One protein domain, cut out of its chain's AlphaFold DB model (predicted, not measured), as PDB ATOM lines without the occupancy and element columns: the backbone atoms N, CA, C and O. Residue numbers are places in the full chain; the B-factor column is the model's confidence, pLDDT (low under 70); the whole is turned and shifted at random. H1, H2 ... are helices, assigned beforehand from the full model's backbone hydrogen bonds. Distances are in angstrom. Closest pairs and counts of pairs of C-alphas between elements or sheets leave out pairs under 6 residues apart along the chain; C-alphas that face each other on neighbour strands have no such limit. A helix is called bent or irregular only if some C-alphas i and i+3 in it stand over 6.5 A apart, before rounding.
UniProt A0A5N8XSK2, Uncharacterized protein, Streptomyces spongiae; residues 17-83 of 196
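What this domain is: This is residues 17 to 83 of the 196 residues of an uncharacterized protein of Streptomyces spongiae (UniProt A0A5N8XSK2). What shape do these coordinates make? They make an open, loose path of helices with an empty middle: the long, kinked helix H4 is one arm, H2 with the tiny H1 before it is the other, and a long loop, residues 35 to 48, with the short H3 joins the two. What are the parts and the size? The printed part has 67 residues with four named helices, in the order H1, H2, H3, H4, and no named strand; the class is all helix. It is only just loose, close to extended, with a radius of gyration of the C-alphas of 16.3 A and spans of 40 by 40 by 23 A.

Where its parts are: Where is the longest helix? H4 is residues 58 to 82, 34.7 A from first to last C-alpha, from C-alpha 58 at (145.453, 110.055, 88.054) to C-alpha 82 at (114.861, 95.127, 81.565). Which helices come before it? H3 is residues 49 to 54, 8.7 A long, and H2 is residues 23 to 34, 15.8 A long. H1 is residues 17 to 20, 5.1 A long, with C-alpha 17 at (151.108, 88.786, 102.896).

How they stand to each other: Does H4 run straight? It has a kink of 40 degrees near residue 70. It is neither bent nor irregular, but only just: C-alphas 67 and 70 are 6.4 A apart. Which helices touch? H4 touches no helix, and the same holds for H3, H2 and H1. H3 and H4 are apart, as are H2 and H4, with no C-alpha of the one within 8 A of the other. What do the backbone N and O atoms show? In H2 and H3 every O i to N i+4 pair is within hydrogen-bond range, and in H4 19 of 21 are. H1 is too short for such a pair, and its one O i to N i+3 pair is not within range.

The domain as a whole: How far does the whole reach? The two C-alphas farthest apart are those of Ser 17 and Gly 46, at 44.3 A. Residues 62 to 83, of which 62 to 82 belong to H4, stand free, and so do residues 17 to 43, of which 17 to 20 belong to H1 and 23 to 34 to H2. How are the helices linked? The link from H3 to H4 is tight, with 3 residues, and that from H1 to H2 is tight, with 2. The link from H2 to H3 is long, with 14 residues, and the printed part has no cut. Where is the model's confidence low? The mean pLDDT of the printed part is 73.1, and residues 17 to 37 and residue 83 are under 70.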
ATOM      1  N   SER A  17     151.882  88.367 104.074       59.69
ATOM      2  CA  SER A  17     151.108  88.786 102.896       59.69
ATOM      3  C   SER A  17     149.623  89.021 103.180       59.69
ATOM      4  O   SER A  17     149.002  89.820 102.493       59.69
ATOM      5  N   ARG A  18     149.043  88.397 104.215       59.00
ATOM      6  CA  ARG A  18     147.646  88.663 104.610       59.00
ATOM      7  C   ARG A  18     147.474  90.001 105.331       59.00
ATOM      8  O   ARG A  18     146.439  90.631 105.176       59.00
ATOM      9  N   TRP A  19     148.488  90.441 106.076       58.28
ATOM     10  CA  TRP A  19     148.469  91.730 106.779       58.28
ATOM     11  C   TRP A  19     148.886  92.897 105.881       58.28
ATOM     12  O   TRP A  19     148.374  94.003 106.031       58.28
ATOM     13  N   LEU A  20     149.797  92.651 104.935       59.00
ATOM     14  CA  LEU A  20     150.232  93.656 103.965       59.00
ATOM     15  C   LEU A  20     149.340  93.701 102.711       59.00
ATOM     16  O   LEU A  20     149.353  94.692 101.988       59.00
ATOM     17  N   GLY A  21     148.577  92.639 102.451       56.06
ATOM     18  CA  GLY A  21     147.860  92.427 101.195       56.06
ATOM     19  C   GLY A  21     146.349  92.293 101.317       56.06
ATOM     20  O   GLY A  21     145.738  91.878 100.337       56.06
ATOM     21  N   ASP A  22     145.729  92.616 102.461       61.81
ATOM     22  CA  ASP A  22     144.276  92.818 102.493       61.81
ATOM     23  C   ASP A  22     143.950  94.295 102.208       61.81
ATOM     24  O   ASP A  22     143.927  95.121 103.132       61.81
ATOM     25  N   PRO A  23     143.697  94.665 100.934       58.66
ATOM     26  CA  PRO A  23     143.348  96.031 100.578       58.66
ATOM     27  C   PRO A  23     142.061  96.482 101.264       58.66
ATOM     28  O   PRO A  23     141.847  97.679 101.368       58.66
ATOM     29  N   ARG A  24     141.207  95.577 101.760       63.72
ATOM     30  CA  ARG A  24     139.930  95.960 102.369       63.72
ATOM     31  C   ARG A  24     140.140  96.682 103.686       63.72
ATOM     32  O   ARG A  24     139.490  97.688 103.913       63.72
ATOM     33  N   HIS A  25     141.086  96.243 104.511       59.78
ATOM     34  CA  HIS A  25     141.306  96.892 105.803       59.78
ATOM     35  C   HIS A  25     141.923  98.286 105.635       59.78
ATOM     36  O   HIS A  25     141.451  99.261 106.210       59.78
ATOM     37  N   ARG A  26     142.940  98.396 104.772       62.41
ATOM     38  CA  ARG A  26     143.638  99.663 104.501       62.41
ATOM     39  C   ARG A  26     142.785 100.638 103.682       62.41
ATOM     40  O   ARG A  26     142.801 101.832 103.964       62.41
ATOM     41  N   ALA A  27     142.040 100.151 102.689       63.81
ATOM     42  CA  ALA A  27     141.193 101.000 101.854       63.81
ATOM     43  C   ALA A  27     139.931 101.450 102.589       63.81
ATOM     44  O   ALA A  27     139.534 102.595 102.423       63.81
ATOM     45  N   THR A  28     139.314 100.602 103.422       69.38
ATOM     46  CA  THR A  28     138.160 101.021 104.229       69.38
ATOM     47  C   THR A  28     138.550 102.091 105.241       69.38
ATOM     48  O   THR A  28     137.835 103.083 105.340       69.38
ATOM     49  N   ASP A  29     139.697 101.963 105.916       66.00
ATOM     50  CA  ASP A  29     140.172 103.001 106.840       66.00
ATOM     51  C   ASP A  29     140.470 104.323 106.119       66.00
ATOM     52  O   ASP A  29     140.048 105.384 106.581       66.00
ATOM     53  N   ALA A  30     141.112 104.275 104.945       66.12
ATOM     54  CA  ALA A  30     141.324 105.465 104.118       66.12
ATOM     55  C   ALA A  30     139.994 106.086 103.653       66.12
ATOM     56  O   ALA A  30     139.802 107.298 103.720       66.12
ATOM     57  N   PHE A  31     139.032 105.265 103.230       62.03
ATOM     58  CA  PHE A  31     137.721 105.731 102.779       62.03
ATOM     59  C   PHE A  31     136.911 106.366 103.922       62.03
ATOM     60  O   PHE A  31     136.253 107.393 103.740       62.03
ATOM     61  N   LEU A  32     136.994 105.798 105.127       67.00
ATOM     62  CA  LEU A  32     136.382 106.360 106.329       67.00
ATOM     63  C   LEU A  32     137.085 107.644 106.790       67.00
ATOM     64  O   LEU A  32     136.402 108.549 107.264       67.00
ATOM     65  N   SER A  33     138.404 107.779 106.599       61.25
ATOM     66  CA  SER A  33     139.094 109.050 106.853       61.25
ATOM     67  C   SER A  33     138.692 110.127 105.837       61.25
ATOM     68  O   SER A  33     138.505 111.282 106.211       61.25
ATOM     69  N   LEU A  34     138.490 109.749 104.568       61.44
ATOM     70  CA  LEU A  34     137.998 110.630 103.502       61.44
ATOM     71  C   LEU A  34     136.580 111.151 103.768       61.44
ATOM     72  O   LEU A  34     136.295 112.308 103.462       61.44
ATOM     73  N   ARG A  35     135.710 110.360 104.415       61.00
ATOM     74  CA  ARG A  35     134.365 110.809 104.830       61.00
ATOM     75  C   ARG A  35     134.399 112.085 105.681       61.00
ATOM     76  O   ARG A  35     133.439 112.847 105.646       61.00
ATOM     77  N   ASN A  36     135.484 112.328 106.415       61.69
ATOM     78  CA  ASN A  36     135.640 113.514 107.261       61.69
ATOM     79  C   ASN A  36     136.132 114.764 106.508       61.69
ATOM     80  O   ASN A  36     136.200 115.839 107.097       61.69
ATOM     81  N   ILE A  37     136.495 114.625 105.232       67.06
ATOM     82  CA  ILE A  37     137.030 115.702 104.385       67.06
ATOM     83  C   ILE A  37     135.965 116.183 103.387       67.06
ATOM     84  O   ILE A  37     136.060 117.288 102.854       67.06
ATOM     85  N   LEU A  38     134.919 115.384 103.161       70.31
ATOM     86  CA  LEU A  38     133.838 115.747 102.255       70.31
ATOM     87  C   LEU A  38     132.922 116.810 102.895       70.31
ATOM     88  O   LEU A  38     132.478 116.641 104.036       70.31
ATOM     89  N   PRO A  39     132.614 117.904 102.180       71.19
ATOM     90  CA  PRO A  39     131.752 118.952 102.697       71.19
ATOM     91  C   PRO A  39     130.321 118.456 102.905       71.19
ATOM     92  O   PRO A  39     129.794 117.633 102.160       71.19
ATOM     93  N   THR A  40     129.664 118.997 103.932       78.62
ATOM     94  CA  THR A  40     128.302 118.603 104.333       78.62
ATOM     95  C   THR A  40     127.233 118.990 103.304       78.62
ATOM     96  O   THR A  40     126.106 118.505 103.387       78.62
ATOM     97  N   ARG A  41     127.553 119.867 102.345       77.06
ATOM     98  CA  ARG A  41     126.648 120.274 101.267       77.06
ATOM     99  C   ARG A  41     127.333 120.188  99.913       77.06
ATOM    100  O   ARG A  41     128.494 120.558  99.775       77.06
ATOM    101  N   TYR A  42     126.543 119.737  98.949       78.25
ATOM    102  CA  TYR A  42     126.789 119.854  97.522       78.25
ATOM    103  C   TYR A  42     125.677 120.720  96.907       78.25
ATOM    104  O   TYR A  42     124.551 120.679  97.419       78.25
ATOM    105  N   PRO A  43     125.941 121.447  95.808       77.75
ATOM    106  CA  PRO A  43     127.222 121.560  95.097       77.75
ATOM    107  C   PRO A  43     128.307 122.300  95.904       77.75
ATOM    108  O   PRO A  43     128.012 122.940  96.907       77.75
ATOM    109  N   LEU A  44     129.573 122.131  95.510       80.06
ATOM    110  CA  LEU A  44     130.709 122.819  96.128       80.06
ATOM    111  C   LEU A  44     130.644 124.309  95.768       80.06
ATOM    112  O   LEU A  44     130.848 124.673  94.613       80.06
ATOM    113  N   ASP A  45     130.358 125.166  96.744       82.81
ATOM    114  CA  ASP A  45     130.325 126.610  96.517       82.81
ATOM    115  C   ASP A  45     131.751 127.146  96.289       82.81
ATOM    116  O   ASP A  45     132.628 126.999  97.145       82.81
ATOM    117  N   GLY A  46     131.983 127.793  95.142       82.50
ATOM    118  CA  GLY A  46     133.248 128.472  94.835       82.50
ATOM    119  C   GLY A  46     134.404 127.564  94.402       82.50
ATOM    120  O   GLY A  46     135.553 127.993  94.478       82.50
ATOM    121  N   VAL A  47     134.118 126.333  93.971       80.31
ATOM    122  CA  VAL A  47     135.104 125.434  93.355       80.31
ATOM    123  C   VAL A  47     134.533 124.918  92.039       80.31
ATOM    124  O   VAL A  47     133.471 124.292  92.033       80.31
ATOM    125  N   GLU A  48     135.232 125.170  90.934       84.19
ATOM    126  CA  GLU A  48     134.841 124.630  89.634       84.19
ATOM    127  C   GLU A  48     135.184 123.142  89.550       84.19
ATOM    128  O   GLU A  48     136.183 122.668  90.093       84.19
ATOM    129  N   LEU A  49     134.359 122.377  88.831       77.62
ATOM    130  CA  LEU A  49     134.581 120.938  88.658       77.62
ATOM    131  C   LEU A  49     135.941 120.644  88.003       77.62
ATOM    132  O   LEU A  49     136.578 119.648  88.335       77.62
ATOM    133  N   ALA A  50     136.386 121.515  87.095       79.56
ATOM    134  CA  ALA A  50     137.678 121.390  86.431       79.56
ATOM    135  C   ALA A  50     138.846 121.423  87.431       79.56
ATOM    136  O   ALA A  50     139.733 120.577  87.344       79.56
ATOM    137  N   ASP A  51     138.789 122.313  88.425       81.12
ATOM    138  CA  ASP A  51     139.833 122.454  89.445       81.12
ATOM    139  C   ASP A  51     139.915 121.208  90.342       81.12
ATOM    140  O   ASP A  51     140.994 120.782  90.752       81.12
ATOM    141  N   VAL A  52     138.765 120.584  90.629       75.19
ATOM    142  CA  VAL A  52     138.704 119.325  91.391       75.19
ATOM    143  C   VAL A  52     139.314 118.174  90.598       75.19
ATOM    144  O   VAL A  52     140.062 117.381  91.164       75.19
ATOM    145  N   LEU A  53     139.012 118.089  89.298       77.38
ATOM    146  CA  LEU A  53     139.524 117.039  88.417       77.38
ATOM    147  C   LEU A  53     141.032 117.173  88.170       77.38
ATOM    148  O   LEU A  53     141.726 116.165  88.089       77.38
ATOM    149  N   GLU A  54     141.551 118.398  88.076       80.56
ATOM    150  CA  GLU A  54     142.991 118.646  87.932       80.56
ATOM    151  C   GLU A  54     143.767 118.302  89.212       80.56
ATOM    152  O   GLU A  54     144.885 117.787  89.152       80.56
ATOM    153  N   ALA A  55     143.160 118.526  90.381       78.38
ATOM    154  CA  ALA A  55     143.730 118.141  91.670       78.38
ATOM    155  C   ALA A  55     143.607 116.632  91.970       78.38
ATOM    156  O   ALA A  55     144.182 116.149  92.952       78.38
ATOM    157  N   GLU A  56     142.853 115.880  91.166       76.81
ATOM    158  CA  GLU A  56     142.605 114.465  91.402       76.81
ATOM    159  C   GLU A  56     143.795 113.595  90.967       76.81
ATOM    160  O   GLU A  56     144.378 113.736  89.893       76.81
ATOM    161  N   ASN A  57     144.169 112.638  91.818       79.31
ATOM    162  CA  ASN A  57     145.269 111.731  91.523       79.31
ATOM    163  C   ASN A  57     144.904 110.778  90.369       79.31
ATOM    164  O   ASN A  57     144.056 109.896  90.525       79.31
ATOM    165  N   PHE A  58     145.632 110.880  89.254       74.38
ATOM    166  CA  PHE A  58     145.453 110.055  88.054       74.38
ATOM    167  C   PHE A  58     145.429 108.542  88.338       74.38
ATOM    168  O   PHE A  58     144.655 107.799  87.731       74.38
ATOM    169  N   LEU A  59     146.241 108.069  89.293       70.69
ATOM    170  CA  LEU A  59     146.257 106.653  89.684       70.69
ATOM    171  C   LEU A  59     144.957 106.212  90.370       70.69
ATOM    172  O   LEU A  59     144.517 105.081  90.160       70.69
ATOM    173  N   GLY A  60     144.335 107.091  91.162       73.88
ATOM    174  CA  GLY A  60     143.021 106.840  91.761       73.88
ATOM    175  C   GLY A  60     141.947 106.716  90.685       73.88
ATOM    176  O   GLY A  60     141.197 105.746  90.665       73.88
ATOM    177  N   HIS A  61     141.982 107.621  89.709       76.75
ATOM    178  CA  HIS A  61     141.070 107.622  88.569       76.75
ATOM    179  C   HIS A  61     141.180 106.343  87.720       76.75
ATOM    180  O   HIS A  61     140.178 105.728  87.349       76.75
ATOM    181  N   LEU A  62     142.406 105.888  87.444       80.25
ATOM    182  CA  LEU A  62     142.637 104.645  86.707       80.25
ATOM    183  C   LEU A  62     142.115 103.420  87.473       80.25
ATOM    184  O   LEU A  62     141.543 102.508  86.869       80.25
ATOM    185  N   PHE A  63     142.296 103.401  88.796       77.19
ATOM    186  CA  PHE A  63     141.787 102.332  89.649       77.19
ATOM    187  C   PHE A  63     140.255 102.308  89.671       77.19
ATOM    188  O   PHE A  63     139.660 101.245  89.483       77.19
ATOM    189  N   ASP A  64     139.620 103.470  89.807       75.06
ATOM    190  CA  ASP A  64     138.165 103.602  89.764       75.06
ATOM    191  C   ASP A  64     137.603 103.120  88.426       75.06
ATOM    192  O   ASP A  64     136.681 102.302  88.415       75.06
ATOM    193  N   TYR A  65     138.205 103.488  87.292       80.06
ATOM    194  CA  TYR A  65     137.793 102.926  86.003       80.06
ATOM    195  C   TYR A  65     137.994 101.410  85.937       80.06
ATOM    196  O   TYR A  65     137.098 100.701  85.474       80.06
ATOM    197  N   GLY A  66     139.119 100.891  86.431       83.06
ATOM    198  CA  GLY A  66     139.402  99.455  86.452       83.06
ATOM    199  C   GLY A  66     138.397  98.643  87.277       83.06
ATOM    200  O   GLY A  66     138.034  97.531  86.888       83.06
ATOM    201  N   VAL A  67     137.906  99.199  88.386       82.31
ATOM    202  CA  VAL A  67     136.972  98.524  89.303       82.31
ATOM    203  C   VAL A  67     135.508  98.754  88.916       82.31
ATOM    204  O   VAL A  67     134.690  97.827  88.993       82.31
ATOM    205  N   ILE A  68     135.154  99.967  88.491       76.00
ATOM    206  CA  ILE A  68     133.770 100.372  88.227       76.00
ATOM    207  C   ILE A  68     133.307  99.889  86.853       76.00
ATOM    208  O   ILE A  68     132.205  99.338  86.771       76.00
ATOM    209  N   LEU A  69     134.106 100.014  85.780       82.00
ATOM    210  CA  LEU A  69     133.653  99.650  84.423       82.00
ATOM    211  C   LEU A  69     133.139  98.208  84.309       82.00
ATOM    212  O   LEU A  69     132.072  98.012  83.716       82.00
ATOM    213  N   PRO A  70     133.836  97.182  84.836       80.19
ATOM    214  CA  PRO A  70     133.373  95.801  84.719       80.19
ATOM    215  C   PRO A  70     132.006  95.592  85.381       80.19
ATOM    216  O   PRO A  70     131.123  94.934  84.824       80.19
ATOM    217  N   ARG A  71     131.794  96.220  86.546       80.44
ATOM    218  CA  ARG A  71     130.521  96.189  87.276       80.44
ATOM    219  C   ARG A  71     129.434  97.008  86.594       80.44
ATOM    220  O   ARG A  71     128.282  96.572  86.570       80.44
ATOM    221  N   ALA A  72     129.781  98.161  86.037       81.12
ATOM    222  CA  ALA A  72     128.859  99.017  85.305       81.12
ATOM    223  C   ALA A  72     128.349  98.316  84.041       81.12
ATOM    224  O   ALA A  72     127.150  98.326  83.794       81.12
ATOM    225  N   ARG A  73     129.212  97.614  83.293       80.31
ATOM    226  CA  ARG A  73     128.805  96.829  82.110       80.31
ATOM    227  C   ARG A  73     127.784  95.745  82.452       80.31
ATOM    228  O   ARG A  73     126.783  95.609  81.753       80.31
ATOM    229  N   SER A  74     128.009  95.013  83.542       79.88
ATOM    230  CA  SER A  74     127.079  93.979  84.016       79.88
ATOM    231  C   SER A  74     125.724  94.571  84.422       79.88
ATOM    232  O   SER A  74     124.668  94.115  83.970       79.88
ATOM    233  N   GLN A  75     125.743  95.634  85.229       81.12
ATOM    234  CA  GLN A  75     124.522  96.259  85.733       81.12
ATOM    235  C   GLN A  75     123.752  96.969  84.625       81.12
ATOM    236  O   GLN A  75     122.558  96.716  84.476       81.12
ATOM    237  N   PHE A  76     124.435  97.775  83.811       78.19
ATOM    238  CA  PHE A  76     123.834  98.518  82.711       78.19
ATOM    239  C   PHE A  76     123.293  97.588  81.629       78.19
ATOM    240  O   PHE A  76     122.175  97.801  81.183       78.19
ATOM    241  N   GLY A  77     124.000  96.512  81.264       80.00
ATOM    242  CA  GLY A  77     123.478  95.525  80.314       80.00
ATOM    243  C   GLY A  77     122.176  94.882  80.805       80.00
ATOM    244  O   GLY A  77     121.197  94.791  80.065       80.00
ATOM    245  N   SER A  78     122.125  94.513  82.088       78.12
ATOM    246  CA  SER A  78     120.931  93.912  82.692       78.12
ATOM    247  C   SER A  78     119.782  94.915  82.881       78.12
ATOM    248  O   SER A  78     118.615  94.573  82.689       78.12
ATOM    249  N   TRP A  79     120.104  96.159  83.241       78.50
ATOM    250  CA  TRP A  79     119.139  97.240  83.398       78.50
ATOM    251  C   TRP A  79     118.580  97.659  82.044       78.50
ATOM    252  O   TRP A  79     117.366  97.703  81.903       78.50
ATOM    253  N   ALA A  80     119.424  97.854  81.029       75.38
ATOM    254  CA  ALA A  80     119.015  98.206  79.673       75.38
ATOM    255  C   ALA A  80     118.085  97.137  79.078       75.38
ATOM    256  O   ALA A  80     117.032  97.480  78.542       75.38
ATOM    257  N   ALA A  81     118.404  95.851  79.270       74.31
ATOM    258  CA  ALA A  81     117.570  94.733  78.824       74.31
ATOM    259  C   ALA A  81     116.199  94.665  79.528       74.31
ATOM    260  O   ALA A  81     115.203  94.266  78.918       74.31
ATOM    261  N   ARG A  82     116.125  95.060  80.806       74.88
ATOM    262  CA  ARG A  82     114.861  95.127  81.565       74.88
ATOM    263  C   ARG A  82     114.113  96.444  81.367       74.88
ATOM    264  O   ARG A  82     112.895  96.486  81.531       74.88
ATOM    265  N   SER A  83     114.818  97.514  81.013       69.62
ATOM    266  CA  SER A  83     114.242  98.839  80.849       69.62
ATOM    267  C   SER A  83     113.359  98.871  79.600       69.62
ATOM    268  O   SER A  83     113.759  98.505  78.493       69.62
TER     269      SER A  83